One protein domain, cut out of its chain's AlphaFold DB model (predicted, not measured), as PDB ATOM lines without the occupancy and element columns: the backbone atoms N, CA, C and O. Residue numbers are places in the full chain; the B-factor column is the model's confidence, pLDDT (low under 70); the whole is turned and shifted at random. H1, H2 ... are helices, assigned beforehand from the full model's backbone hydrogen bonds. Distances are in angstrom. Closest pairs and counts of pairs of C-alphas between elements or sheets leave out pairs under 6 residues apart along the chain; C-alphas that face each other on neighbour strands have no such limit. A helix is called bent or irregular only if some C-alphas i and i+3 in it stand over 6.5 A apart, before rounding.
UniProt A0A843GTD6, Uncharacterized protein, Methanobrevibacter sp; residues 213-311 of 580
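What this domain is: This is residues 213 to 311 of the 580 residues of an uncharacterized protein of Methanobrevibacter sp (UniProt A0A843GTD6). One long helix, H5, makes the length of the domain, and a small body of four shorter helices, H1 to H4, sits along its first part, while residues 294 to 311 at its far end stick out alone. Over that first part H4, H3 and H1 follow one another along H5, each crosswise to it, and the short H2 lies near H1 and H5. The printed part has 99 residues with five named helices in the order H1, H2, H3, H4, H5 and no named strand, and its class is all helix. It is loose, with a radius of gyration of the C-alphas of 16.6 A, and its outline is a rod of 58 by 25 by 19 A.

How they stand to each other: H5, residues 272 to 310, touches H4, residues 251 to 264, about perpendicular at 77 degrees, with residues 272 to 279 of H5 alone; the closest C-alphas are those of Ile 255 and Ala 275, 6.1 A apart. H3, residues 234 to 247, is close to H5 but not clearly touching it, about perpendicular at 84 degrees, the closest C-alphas being those of Tyr 244 and Leu 282, 7.7 A apart. H3 and H4 touch and form a helical hairpin, at a steep tilt of 40 degrees, opposite ways; the closest C-alphas are those of Tyr 247 and Phe 254, 4.9 A apart. H1, residues 213 to 221, only just touches H5, with 3 pairs of C-alphas within 8 A, about perpendicular at 75 degrees; the closest are those of Phe 215 and Phe 289, 6.4 A apart. H1 also only just touches H3, with 3 pairs of C-alphas within 8 A, the closest being those of Tyr 216 and Lys 238, 6.2 A apart. H2, residues 224 to 227, is close to H1 but not clearly touching it, with the C-alphas of Ile 219 and Leu 225 closest at 6.2 A. H4 is apart from H1 and from H2. Every O i to N i+4 pair is within hydrogen-bond range in H1 and H5, 8 of 10 are in H3 and in H4, and H2 is too short for such a pair.

Where its parts are: H5 is 55.0 A long, from C-alpha 272 at (219.355, 180.734, 226.349) to C-alpha 310 at (220.785, 187.625, 280.883). H3 is 20.0 A long and irregular, with C-alphas 235 and 238 7.2 A apart; H4 is 19.9 A long and irregular, with C-alphas 256 and 259 7.0 A apart. H1 begins at C-alpha 213, (225.533, 173.165, 251.912), and is 12.1 A long, and H2 is 5.5 A long.

The domain as a whole: The two C-alphas farthest apart are those of Thr 271 and Gly 311, 57.8 A. The printed part has no cut, and no link is long. Without residues 294 to 311, which stand free, the body spans 31 by 24 by 19 A. The mean pLDDT of the printed part is 74.4, and it is under 70 at residues 246, 248 to 253, 291 and 293 to 311.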
ATOM      1  N   GLU A 213     225.827 174.541 251.497       79.88
ATOM      2  CA  GLU A 213     225.533 173.165 251.912       79.88
ATOM      3  C   GLU A 213     224.139 173.086 252.559       79.88
ATOM      4  O   GLU A 213     223.379 172.166 252.262       79.88
ATOM      5  N   ALA A 214     223.762 174.083 253.369       78.44
ATOM      6  CA  ALA A 214     222.419 174.192 253.935       78.44
ATOM      7  C   ALA A 214     221.359 174.427 252.854       78.44
ATOM      8  O   ALA A 214     220.298 173.818 252.926       78.44
ATOM      9  N   PHE A 215     221.641 175.232 251.826       85.88
ATOM     10  CA  PHE A 215     220.725 175.431 250.704       85.88
ATOM     11  C   PHE A 215     220.522 174.139 249.904       85.88
ATOM     12  O   PHE A 215     219.388 173.748 249.623       85.88
ATOM     13  N   TYR A 216     221.611 173.428 249.594       89.00
ATOM     14  CA  TYR A 216     221.554 172.105 248.971       89.00
ATOM     15  C   TYR A 216     220.696 171.133 249.792       89.00
ATOM     16  O   TYR A 216     219.786 170.501 249.245       89.00
ATOM     17  N   GLN A 217     220.959 171.034 251.097       86.75
ATOM     18  CA  GLN A 217     220.238 170.126 251.984       86.75
ATOM     19  C   GLN A 217     218.763 170.531 252.123       86.75
ATOM     20  O   GLN A 217     217.885 169.676 252.045       86.75
ATOM     21  N   TRP A 218     218.474 171.831 252.202       90.25
ATOM     22  CA  TRP A 218     217.116 172.368 252.255       90.25
ATOM     23  C   TRP A 218     216.296 172.014 251.009       90.25
ATOM     24  O   TRP A 218     215.130 171.636 251.144       90.25
ATOM     25  N   ILE A 219     216.891 172.059 249.807       90.31
ATOM     26  CA  ILE A 219     216.210 171.635 248.569       90.31
ATOM     27  C   ILE A 219     215.798 170.157 248.647       90.31
ATOM     28  O   ILE A 219     214.712 169.797 248.183       90.31
ATOM     29  N   ILE A 220     216.654 169.300 249.213       90.31
ATOM     30  CA  ILE A 220     216.374 167.868 249.378       90.31
ATOM     31  C   ILE A 220     215.287 167.646 250.432       90.31
ATOM     32  O   ILE A 220     214.291 166.980 250.144       90.31
ATOM     33  N   ASP A 221     215.448 168.236 251.614       89.81
ATOM     34  CA  ASP A 221     214.564 168.023 252.764       89.81
ATOM     35  C   ASP A 221     213.140 168.533 252.501       89.81
ATOM     36  O   ASP A 221     212.167 167.924 252.944       89.81
ATOM     37  N   ASN A 222     213.008 169.601 251.709       90.25
ATOM     38  CA  ASN A 222     211.719 170.194 251.344       90.25
ATOM     39  C   ASN A 222     211.185 169.707 249.988       90.25
ATOM     40  O   ASN A 222     210.223 170.269 249.466       90.25
ATOM     41  N   ASN A 223     211.793 168.667 249.405       90.88
ATOM     42  CA  ASN A 223     211.379 168.065 248.135       90.88
ATOM     43  C   ASN A 223     211.246 169.084 246.978       90.88
ATOM     44  O   ASN A 223     210.380 168.962 246.109       90.88
ATOM     45  N   LYS A 224     212.126 170.090 246.947       93.19
ATOM     46  CA  LYS A 224     212.121 171.180 245.956       93.19
ATOM     47  C   LYS A 224     212.777 170.796 244.627       93.19
ATOM     48  O   LYS A 224     212.700 171.543 243.655       93.19
ATOM     49  N   LEU A 225     213.389 169.610 244.544       90.69
ATOM     50  CA  LEU A 225     214.046 169.116 243.328       90.69
ATOM     51  C   LEU A 225     213.087 169.029 242.130       90.69
ATOM     52  O   LEU A 225     213.504 169.290 241.005       90.69
ATOM     53  N   SER A 226     211.809 168.698 242.352       89.69
ATOM     54  CA  SER A 226     210.803 168.638 241.280       89.69
ATOM     55  C   SER A 226     210.486 169.995 240.658       89.69
ATOM     56  O   SER A 226     209.881 170.048 239.591       89.69
ATOM     57  N   GLU A 227     210.854 171.084 241.333       89.75
ATOM     58  CA  GLU A 227     210.652 172.434 240.826       89.75
ATOM     59  C   GLU A 227     211.797 172.894 239.908       89.75
ATOM     60  O   GLU A 227     211.656 173.907 239.222       89.75
ATOM     61  N   LEU A 228     212.915 172.161 239.874       89.44
ATOM     62  CA  LEU A 228     214.000 172.379 238.922       89.44
ATOM     63  C   LEU A 228     213.710 171.662 237.591       89.44
ATOM     64  O   LEU A 228     212.970 170.676 237.557       89.44
ATOM     65  N   PRO A 229     214.300 172.121 236.470       85.12
ATOM     66  CA  PRO A 229     214.161 171.443 235.188       85.12
ATOM     67  C   PRO A 229     214.540 169.962 235.273       85.12
ATOM     68  O   PRO A 229     215.549 169.605 235.873       85.12
ATOM     69  N   SER A 230     213.775 169.096 234.605       84.75
ATOM     70  CA  SER A 230     213.880 167.631 234.740       84.75
ATOM     71  C   SER A 230     215.232 167.026 234.341       84.75
ATOM     72  O   SER A 230     215.532 165.892 234.710       84.75
ATOM     73  N   TYR A 231     216.062 167.762 233.596       82.62
ATOM     74  CA  TYR A 231     217.430 167.354 233.274       82.62
ATOM     75  C   TYR A 231     218.403 167.529 234.456       82.62
ATOM     76  O   TYR A 231     219.495 166.957 234.442       82.62
ATOM     77  N   ILE A 232     218.012 168.278 235.490       84.38
ATOM     78  CA  ILE A 232     218.720 168.387 236.764       84.38
ATOM     79  C   ILE A 232     218.229 167.269 237.686       84.38
ATOM     80  O   ILE A 232     217.251 167.392 238.416       84.38
ATOM     81  N   VAL A 233     218.927 166.138 237.644       81.75
ATOM     82  CA  VAL A 233     218.699 165.022 238.573       81.75
ATOM     83  C   VAL A 233     219.401 165.269 239.914       81.75
ATOM     84  O   VAL A 233     220.376 166.017 239.984       81.75
ATOM     85  N   SER A 234     218.965 164.585 240.979       78.44
ATOM     86  CA  SER A 234     219.512 164.746 242.343       78.44
ATOM     87  C   SER A 234     221.036 164.612 242.417       78.44
ATOM     88  O   SER A 234     221.693 165.354 243.142       78.44
ATOM     89  N   SER A 235     221.624 163.723 241.609       82.31
ATOM     90  CA  SER A 235     223.076 163.510 241.548       82.31
ATOM     91  C   SER A 235     223.865 164.688 240.966       82.31
ATOM     92  O   SER A 235     225.089 164.718 241.091       82.31
ATOM     93  N   LYS A 236     223.195 165.654 240.328       87.44
ATOM     94  CA  LYS A 236     223.794 166.877 239.773       87.44
ATOM     95  C   LYS A 236     223.484 168.120 240.599       87.44
ATOM     96  O   LYS A 236     224.119 169.144 240.370       87.44
ATOM     97  N   LEU A 237     222.563 168.024 241.559       89.88
ATOM     98  CA  LEU A 237     222.095 169.165 242.338       89.88
ATOM     99  C   LEU A 237     223.244 169.863 243.071       89.88
ATOM    100  O   LEU A 237     223.405 171.060 242.902       89.88
ATOM    101  N   LYS A 238     224.087 169.128 243.808       87.56
ATOM    102  CA  LYS A 238     225.204 169.732 244.555       87.56
ATOM    103  C   LYS A 238     226.134 170.546 243.648       87.56
ATOM    104  O   LYS A 238     226.356 171.722 243.885       87.56
ATOM    105  N   SER A 239     226.561 169.951 242.534       85.19
ATOM    106  CA  SER A 239     227.406 170.635 241.547       85.19
ATOM    107  C   SER A 239     226.711 171.823 240.873       85.19
ATOM    108  O   SER A 239     227.390 172.777 240.500       85.19
ATOM    109  N   LEU A 240     225.385 171.779 240.702       89.06
ATOM    110  CA  LEU A 240     224.613 172.917 240.203       89.06
ATOM    111  C   LEU A 240     224.572 174.053 241.228       89.06
ATOM    112  O   LEU A 240     224.720 175.203 240.836       89.06
ATOM    113  N   ILE A 241     224.381 173.747 242.514       89.19
ATOM    114  CA  ILE A 241     224.390 174.753 243.583       89.19
ATOM    115  C   ILE A 241     225.781 175.378 243.717       89.19
ATOM    116  O   ILE A 241     225.879 176.598 243.786       89.19
ATOM    117  N   ASP A 242     226.854 174.590 243.616       81.12
ATOM    118  CA  ASP A 242     228.227 175.114 243.582       81.12
ATOM    119  C   ASP A 242     228.466 176.011 242.353       81.12
ATOM    120  O   ASP A 242     229.098 177.066 242.442       81.12
ATOM    121  N   PHE A 243     227.950 175.622 241.183       81.31
ATOM    122  CA  PHE A 243     227.998 176.454 239.980       81.31
ATOM    123  C   PHE A 243     227.217 177.762 240.170       81.31
ATOM    124  O   PHE A 243     227.718 178.843 239.864       81.31
ATOM    125  N   TYR A 244     226.007 177.674 240.716       83.69
ATOM    126  CA  TYR A 244     225.154 178.821 240.999       83.69
ATOM    127  C   TYR A 244     225.778 179.760 242.038       83.69
ATOM    128  O   TYR A 244     225.723 180.969 241.861       83.69
ATOM    129  N   HIS A 245     226.458 179.239 243.055       79.62
ATOM    130  CA  HIS A 245     227.201 180.049 244.018       79.62
ATOM    131  C   HIS A 245     228.282 180.906 243.345       79.62
ATOM    132  O   HIS A 245     228.417 182.090 243.636       79.62
ATOM    133  N   ASN A 246     229.023 180.315 242.405       69.69
ATOM    134  CA  ASN A 246     230.145 180.988 241.752       69.69
ATOM    135  C   ASN A 246     229.717 181.955 240.636       69.69
ATOM    136  O   ASN A 246     230.416 182.932 240.378       69.69
ATOM    137  N   TYR A 247     228.594 181.691 239.957       70.81
ATOM    138  CA  TYR A 247     228.211 182.423 238.738       70.81
ATOM    139  C   TYR A 247     226.782 182.983 238.746       70.81
ATOM    140  O   TYR A 247     226.412 183.716 237.829       70.81
ATOM    141  N   GLY A 248     225.968 182.666 239.752       63.81
ATOM    142  CA  GLY A 248     224.547 183.019 239.838       63.81
ATOM    143  C   GLY A 248     224.262 184.494 240.112       63.81
ATOM    144  O   GLY A 248     223.132 184.928 239.893       63.81
ATOM    145  N   GLY A 249     225.270 185.274 240.521       53.81
ATOM    146  CA  GLY A 249     225.139 186.706 240.847       53.81
ATOM    147  C   GLY A 249     224.824 187.603 239.680       53.81
ATOM    148  O   GLY A 249     224.252 188.673 239.851       53.81
ATOM    149  N   SER A 250     225.136 187.131 238.483       64.06
ATOM    150  CA  SER A 250     224.835 187.825 237.248       64.06
ATOM    151  C   SER A 250     224.142 186.867 236.302       64.06
ATOM    152  O   SER A 250     224.597 185.745 236.080       64.06
ATOM    153  N   LEU A 251     223.039 187.324 235.709       61.50
ATOM    154  CA  LEU A 251     222.369 186.591 234.639       61.50
ATOM    155  C   LEU A 251     223.324 186.363 233.463       61.50
ATOM    156  O   LEU A 251     223.403 185.255 232.940       61.50
ATOM    157  N   THR A 252     224.116 187.377 233.116       63.19
ATOM    158  CA  THR A 252     225.112 187.303 232.046       63.19
ATOM    159  C   THR A 252     226.185 186.260 232.347       63.19
ATOM    160  O   THR A 252     226.449 185.408 231.499       63.19
ATOM    161  N   SER A 253     226.762 186.271 233.554       62.69
ATOM    162  CA  SER A 253     227.800 185.306 233.950       62.69
ATOM    163  C   SER A 253     227.239 183.887 234.009       62.69
ATOM    164  O   SER A 253     227.825 182.970 233.432       62.69
ATOM    165  N   PHE A 254     226.064 183.703 234.614       74.25
ATOM    166  CA  PHE A 254     225.401 182.404 234.669       74.25
ATOM    167  C   PHE A 254     225.164 181.836 233.265       74.25
ATOM    168  O   PHE A 254     225.585 180.716 232.982       74.25
ATOM    169  N   ILE A 255     224.561 182.610 232.354       74.75
ATOM    170  CA  ILE A 255     224.303 182.171 230.972       74.75
ATOM    171  C   ILE A 255     225.611 181.885 230.227       74.75
ATOM    172  O   ILE A 255     225.677 180.913 229.476       74.75
ATOM    173  N   HIS A 256     226.644 182.708 230.419       78.44
ATOM    174  CA  HIS A 256     227.924 182.549 229.732       78.44
ATOM    175  C   HIS A 256     228.634 181.241 230.120       78.44
ATOM    176  O   HIS A 256     229.130 180.527 229.246       78.44
ATOM    177  N   TYR A 257     228.649 180.896 231.413       74.94
ATOM    178  CA  TYR A 257     229.369 179.723 231.922       74.94
ATOM    179  C   TYR A 257     228.521 178.441 231.976       74.94
ATOM    180  O   TYR A 257     229.078 177.339 232.015       74.94
ATOM    181  N   LEU A 258     227.188 178.539 231.906       83.56
ATOM    182  CA  LEU A 258     226.295 177.375 231.969       83.56
ATOM    183  C   LEU A 258     226.586 176.318 230.883       83.56
ATOM    184  O   LEU A 258     226.619 175.137 231.227       83.56
ATOM    185  N   PRO A 259     226.854 176.659 229.603       80.69
ATOM    186  CA  PRO A 259     227.194 175.663 228.584       80.69
ATOM    187  C   PRO A 259     228.443 174.843 228.927       80.69
ATOM    188  O   PRO A 259     228.487 173.641 228.653       80.69
ATOM    189  N   GLN A 260     229.445 175.475 229.545       77.06
ATOM    190  CA  GLN A 260     230.674 174.799 229.964       77.06
ATOM    191  C   GLN A 260     230.395 173.839 231.122       77.06
ATOM    192  O   GLN A 260     230.820 172.682 231.071       77.06
ATOM    193  N   TRP A 261     229.622 174.281 232.118       87.06
ATOM    194  CA  TRP A 261     229.206 173.424 233.226       87.06
ATOM    195  C   TRP A 261     228.363 172.237 232.744       87.06
ATOM    196  O   TRP A 261     228.682 171.098 233.080       87.06
ATOM    197  N   LEU A 262     227.356 172.468 231.892       84.69
ATOM    198  CA  LEU A 262     226.517 171.414 231.306       84.69
ATOM    199  C   LEU A 262     227.361 170.367 230.571       84.69
ATOM    200  O   LEU A 262     227.171 169.171 230.781       84.69
ATOM    201  N   SER A 263     228.333 170.815 229.769       80.94
ATOM    202  CA  SER A 263     229.290 169.934 229.093       80.94
ATOM    203  C   SER A 263     230.094 169.095 230.093       80.94
ATOM    204  O   SER A 263     230.151 167.869 229.974       80.94
ATOM    205  N   PHE A 264     230.638 169.731 231.137       83.69
ATOM    206  CA  PHE A 264     231.402 169.060 232.192       83.69
ATOM    207  C   PHE A 264     230.581 167.988 232.922       83.69
ATOM    208  O   PHE A 264     231.071 166.883 233.166       83.69
ATOM    209  N   VAL A 265     229.305 168.259 233.212       82.00
ATOM    210  CA  VAL A 265     228.422 167.291 233.880       82.00
ATOM    211  C   VAL A 265     227.728 166.311 232.927       82.00
ATOM    212  O   VAL A 265     226.934 165.489 233.396       82.00
ATOM    213  N   SER A 266     228.077 166.335 231.634       86.81
ATOM    214  CA  SER A 266     227.518 165.485 230.570       86.81
ATOM    215  C   SER A 266     226.008 165.659 230.362       86.81
ATOM    216  O   SER A 266     225.288 164.691 230.112       86.81
ATOM    217  N   LEU A 267     225.523 166.894 230.478       84.19
ATOM    218  CA  LEU A 267     224.153 167.285 230.157       84.19
ATOM    219  C   LEU A 267     224.092 167.954 228.775       84.19
ATOM    220  O   LEU A 267     225.048 168.610 228.357       84.19
ATOM    221  N   PRO A 268     222.974 167.804 228.043       83.69
ATOM    222  CA  PRO A 268     222.800 168.479 226.765       83.69
ATOM    223  C   PRO A 268     222.823 169.998 226.950       83.69
ATOM    224  O   PRO A 268     222.294 170.529 227.933       83.69
ATOM    225  N   SER A 269     223.404 170.694 225.969       82.75
ATOM    226  CA  SER A 269     223.380 172.154 225.897       82.75
ATOM    227  C   SER A 269     221.947 172.667 225.998       82.75
ATOM    228  O   SER A 269     221.050 172.134 225.342       82.75
ATOM    229  N   GLN A 270     221.746 173.716 226.786       85.19
ATOM    230  CA  GLN A 270     220.452 174.368 226.931       85.19
ATOM    231  C   GLN A 270     220.363 175.588 226.016       85.19
ATOM    232  O   GLN A 270     221.372 176.220 225.702       85.19
ATOM    233  N   THR A 271     219.148 175.917 225.581       86.69
ATOM    234  CA  THR A 271     218.879 177.206 224.939       86.69
ATOM    235  C   THR A 271     219.063 178.335 225.955       86.69
ATOM    236  O   THR A 271     218.988 178.115 227.165       86.69
ATOM    237  N   GLN A 272     219.271 179.561 225.474       78.38
ATOM    238  CA  GLN A 272     219.355 180.734 226.349       78.38
ATOM    239  C   GLN A 272     218.068 180.932 227.168       78.38
ATOM    240  O   GLN A 272     218.127 181.254 228.347       78.38
ATOM    241  N   GLU A 273     216.907 180.657 226.573       82.69
ATOM    242  CA  GLU A 273     215.615 180.675 227.266       82.69
ATOM    243  C   GLU A 273     215.569 179.668 228.427       82.69
ATOM    244  O   GLU A 273     215.234 180.033 229.553       82.69
ATOM    245  N   ASN A 274     216.007 178.424 228.202       83.50
ATOM    246  CA  ASN A 274     216.075 177.410 229.257       83.50
ATOM    247  C   ASN A 274     217.085 177.771 230.358       83.50
ATOM    248  O   ASN A 274     216.863 177.437 231.522       83.50
ATOM    249  N   ALA A 275     218.185 178.442 230.005       81.81
ATOM    250  CA  ALA A 275     219.169 178.943 230.963       81.81
ATOM    251  C   ALA A 275     218.572 180.034 231.868       81.81
ATOM    252  O   ALA A 275     218.768 179.991 233.083       81.81
ATOM    253  N   ASN A 276     217.791 180.955 231.292       77.44
ATOM    254  CA  ASN A 276     217.074 181.990 232.039       77.44
ATOM    255  C   ASN A 276     216.051 181.377 232.999       77.44
ATOM    256  O   ASN A 276     216.002 181.753 234.166       77.44
ATOM    257  N   ILE A 277     215.272 180.398 232.526       84.88
ATOM    258  CA  ILE A 277     214.296 179.678 233.356       84.88
ATOM    259  C   ILE A 277     214.997 178.994 234.534       84.88
ATOM    260  O   ILE A 277     214.552 179.126 235.674       84.88
ATOM    261  N   LEU A 278     216.107 178.293 234.276       89.00
ATOM    262  CA  LEU A 278     216.887 177.636 235.325       89.00
ATOM    263  C   LEU A 278     217.403 178.648 236.356       89.00
ATOM    264  O   LEU A 278     217.246 178.410 237.554       89.00
ATOM    265  N   LYS A 279     217.985 179.769 235.912       85.00
ATOM    266  CA  LYS A 279     218.497 180.801 236.821       85.00
ATOM    267  C   LYS A 279     217.389 181.417 237.665       85.00
ATOM    268  O   LYS A 279     217.502 181.398 238.884       85.00
ATOM    269  N   ASN A 280     216.314 181.894 237.043       80.56
ATOM    270  CA  ASN A 280     215.206 182.514 237.771       80.56
ATOM    271  C   ASN A 280     214.618 181.552 238.807       80.56
ATOM    272  O   ASN A 280     214.199 181.964 239.890       80.56
ATOM    273  N   LYS A 281     214.611 180.249 238.498       89.88
ATOM    274  CA  LYS A 281     214.142 179.249 239.444       89.88
ATOM    275  C   LYS A 281     215.099 179.039 240.617       89.88
ATOM    276  O   LYS A 281     214.632 178.917 241.746       89.88
ATOM    277  N   LEU A 282     216.407 179.019 240.366       86.56
ATOM    278  CA  LEU A 282     217.418 178.961 241.425       86.56
ATOM    279  C   LEU A 282     217.383 180.212 242.308       86.56
ATOM    280  O   LEU A 282     217.411 180.062 243.525       86.56
ATOM    281  N   ASP A 283     217.225 181.402 241.722       79.50
ATOM    282  CA  ASP A 283     217.066 182.661 242.463       79.50
ATOM    283  C   ASP A 283     215.837 182.604 243.381       79.50
ATOM    284  O   ASP A 283     215.936 182.866 244.575       79.50
ATOM    285  N   SER A 284     214.686 182.175 242.852       83.25
ATOM    286  CA  SER A 284     213.454 182.028 243.634       83.25
ATOM    287  C   SER A 284     213.597 181.028 244.787       83.25
ATOM    288  O   SER A 284     213.161 181.321 245.898       83.25
ATOM    289  N   LEU A 285     214.208 179.863 244.541       88.12
ATOM    290  CA  LEU A 285     214.441 178.857 245.580       88.12
ATOM    291  C   LEU A 285     215.431 179.351 246.634       88.12
ATOM    292  O   LEU A 285     215.255 179.060 247.815       88.12
ATOM    293  N   TYR A 286     216.461 180.091 246.222       83.44
ATOM    294  CA  TYR A 286     217.443 180.641 247.142       83.44
ATOM    295  C   TYR A 286     216.832 181.727 248.029       83.44
ATOM    296  O   TYR A 286     217.046 181.704 249.236       83.44
ATOM    297  N   SER A 287     215.997 182.610 247.476       76.19
ATOM    298  CA  SER A 287     215.242 183.585 248.273       76.19
ATOM    299  C   SER A 287     214.286 182.909 249.261       76.19
ATOM    300  O   SER A 287     214.221 183.313 250.420       76.19
ATOM    301  N   GLU A 288     213.581 181.849 248.850       81.06
ATOM    302  CA  GLU A 288     212.720 181.071 249.756       81.06
ATOM    303  C   GLU A 288     213.535 180.421 250.886       81.06
ATOM    304  O   GLU A 288     213.159 180.524 252.056       81.06
ATOM    305  N   PHE A 289     214.676 179.808 250.550       84.31
ATOM    306  CA  PHE A 289     215.610 179.253 251.527       84.31
ATOM    307  C   PHE A 289     216.090 180.318 252.508       84.31
ATOM    308  O   PHE A 289     216.018 180.094 253.710       84.31
ATOM    309  N   ILE A 290     216.548 181.473 252.024       71.81
ATOM    310  CA  ILE A 290     217.045 182.558 252.869       71.81
ATOM    311  C   ILE A 290     215.941 183.085 253.781       71.81
ATOM    312  O   ILE A 290     216.188 183.250 254.970       71.81
ATOM    313  N   ASN A 291     214.716 183.258 253.290       69.50
ATOM    314  CA  ASN A 291     213.602 183.700 254.129       69.50
ATOM    315  C   ASN A 291     213.296 182.696 255.249       69.50
ATOM    316  O   ASN A 291     213.103 183.093 256.395       69.50
ATOM    317  N   GLN A 292     213.319 181.394 254.960       73.69
ATOM    318  CA  GLN A 292     213.109 180.369 255.987       73.69
ATOM    319  C   GLN A 292     214.309 180.253 256.939       73.69
ATOM    320  O   GLN A 292     214.141 180.193 258.155       73.69
ATOM    321  N   TYR A 293     215.527 180.274 256.399       69.19
ATOM    322  CA  TYR A 293     216.768 180.100 257.144       69.19
ATOM    323  C   TYR A 293     217.092 181.314 258.021       69.19
ATOM    324  O   TYR A 293     217.499 181.133 259.163       69.19
ATOM    325  N   ILE A 294     216.860 182.546 257.551       56.16
ATOM    326  CA  ILE A 294     216.972 183.767 258.365       56.16
ATOM    327  C   ILE A 294     215.960 183.721 259.503       56.16
ATOM    328  O   ILE A 294     216.340 184.011 260.635       56.16
ATOM    329  N   VAL A 295     214.705 183.336 259.254       51.44
ATOM    330  CA  VAL A 295     213.697 183.246 260.322       51.44
ATOM    331  C   VAL A 295     214.117 182.227 261.383       51.44
ATOM    332  O   VAL A 295     214.048 182.542 262.568       51.44
ATOM    333  N   THR A 296     214.621 181.054 260.994       52.94
ATOM    334  CA  THR A 296     215.084 180.034 261.950       52.94
ATOM    335  C   THR A 296     216.372 180.449 262.667       52.94
ATOM    336  O   THR A 296     216.404 180.491 263.891       52.94
ATOM    337  N   VAL A 297     217.420 180.842 261.940       51.00
ATOM    338  CA  VAL A 297     218.731 181.163 262.530       51.00
ATOM    339  C   VAL A 297     218.704 182.458 263.336       51.00
ATOM    340  O   VAL A 297     219.377 182.540 264.359       51.00
ATOM    341  N   THR A 298     217.939 183.470 262.922       46.66
ATOM    342  CA  THR A 298     217.829 184.734 263.676       46.66
ATOM    343  C   THR A 298     216.973 184.546 264.925       46.66
ATOM    344  O   THR A 298     217.317 185.084 265.979       46.66
ATOM    345  N   ARG A 299     215.913 183.729 264.860       45.50
ATOM    346  CA  ARG A 299     215.146 183.323 266.045       45.50
ATOM    347  C   ARG A 299     216.020 182.533 267.020       45.50
ATOM    348  O   ARG A 299     216.091 182.909 268.183       45.50
ATOM    349  N   ASP A 300     216.759 181.537 266.548       43.50
ATOM    350  CA  ASP A 300     217.577 180.689 267.418       43.50
ATOM    351  C   ASP A 300     218.776 181.460 268.000       43.50
ATOM    352  O   ASP A 300     219.008 181.411 269.206       43.50
ATOM    353  N   ARG A 301     219.481 182.279 267.202       44.22
ATOM    354  CA  ARG A 301     220.582 183.130 267.704       44.22
ATOM    355  C   ARG A 301     220.109 184.227 268.645       44.22
ATOM    356  O   ARG A 301     220.820 184.534 269.599       44.22
ATOM    357  N   SER A 302     218.958 184.852 268.390       38.75
ATOM    358  CA  SER A 302     218.418 185.862 269.312       38.75
ATOM    359  C   SER A 302     218.017 185.232 270.648       38.75
ATOM    360  O   SER A 302     218.320 185.803 271.696       38.75
ATOM    361  N   GLN A 303     217.448 184.022 270.628       39.28
ATOM    362  CA  GLN A 303     217.142 183.246 271.832       39.28
ATOM    363  C   GLN A 303     218.405 182.794 272.579       39.28
ATOM    364  O   GLN A 303     218.446 182.873 273.807       39.28
ATOM    365  N   GLU A 304     219.451 182.382 271.863       38.88
ATOM    366  CA  GLU A 304     220.730 181.942 272.433       38.88
ATOM    367  C   GLU A 304     221.527 183.117 273.040       38.88
ATOM    368  O   GLU A 304     222.054 183.021 274.152       38.88
ATOM    369  N   LEU A 305     221.534 184.279 272.374       37.56
ATOM    370  CA  LEU A 305     222.132 185.518 272.890       37.56
ATOM    371  C   LEU A 305     221.375 186.068 274.107       37.56
ATOM    372  O   LEU A 305     222.011 186.544 275.052       37.56
ATOM    373  N   ALA A 306     220.042 185.984 274.116       36.16
ATOM    374  CA  ALA A 306     219.225 186.351 275.272       36.16
ATOM    375  C   ALA A 306     219.476 185.412 276.468       36.16
ATOM    376  O   ALA A 306     219.660 185.886 277.596       36.16
ATOM    377  N   HIS A 307     219.585 184.104 276.212       37.88
ATOM    378  CA  HIS A 307     219.942 183.091 277.207       37.88
ATOM    379  C   HIS A 307     221.302 183.366 277.856       37.88
ATOM    380  O   HIS A 307     221.424 183.348 279.084       37.88
ATOM    381  N   HIS A 308     222.327 183.642 277.046       37.34
ATOM    382  CA  HIS A 308     223.692 183.793 277.541       37.34
ATOM    383  C   HIS A 308     223.976 185.143 278.204       37.34
ATOM    384  O   HIS A 308     224.741 185.178 279.168       37.34
ATOM    385  N   ARG A 309     223.376 186.248 277.740       35.69
ATOM    386  CA  ARG A 309     223.633 187.572 278.340       35.69
ATOM    387  C   ARG A 309     222.862 187.831 279.626       35.69
ATOM    388  O   ARG A 309     223.366 188.563 280.473       35.69
ATOM    389  N   TYR A 310     221.675 187.253 279.782       35.12
ATOM    390  CA  TYR A 310     220.785 187.625 280.883       35.12
ATOM    391  C   TYR A 310     220.448 186.471 281.829       35.12
ATOM    392  O   TYR A 310     219.754 186.691 282.819       35.12
ATOM    393  N   GLY A 311     220.917 185.246 281.554       27.83
ATOM    394  CA  GLY A 311     220.503 184.060 282.312       27.83
ATOM    395  C   GLY A 311     218.996 183.796 282.209       27.83
ATOM    396  O   GLY A 311     218.428 183.097 283.046       27.83
TER     397      GLY A 311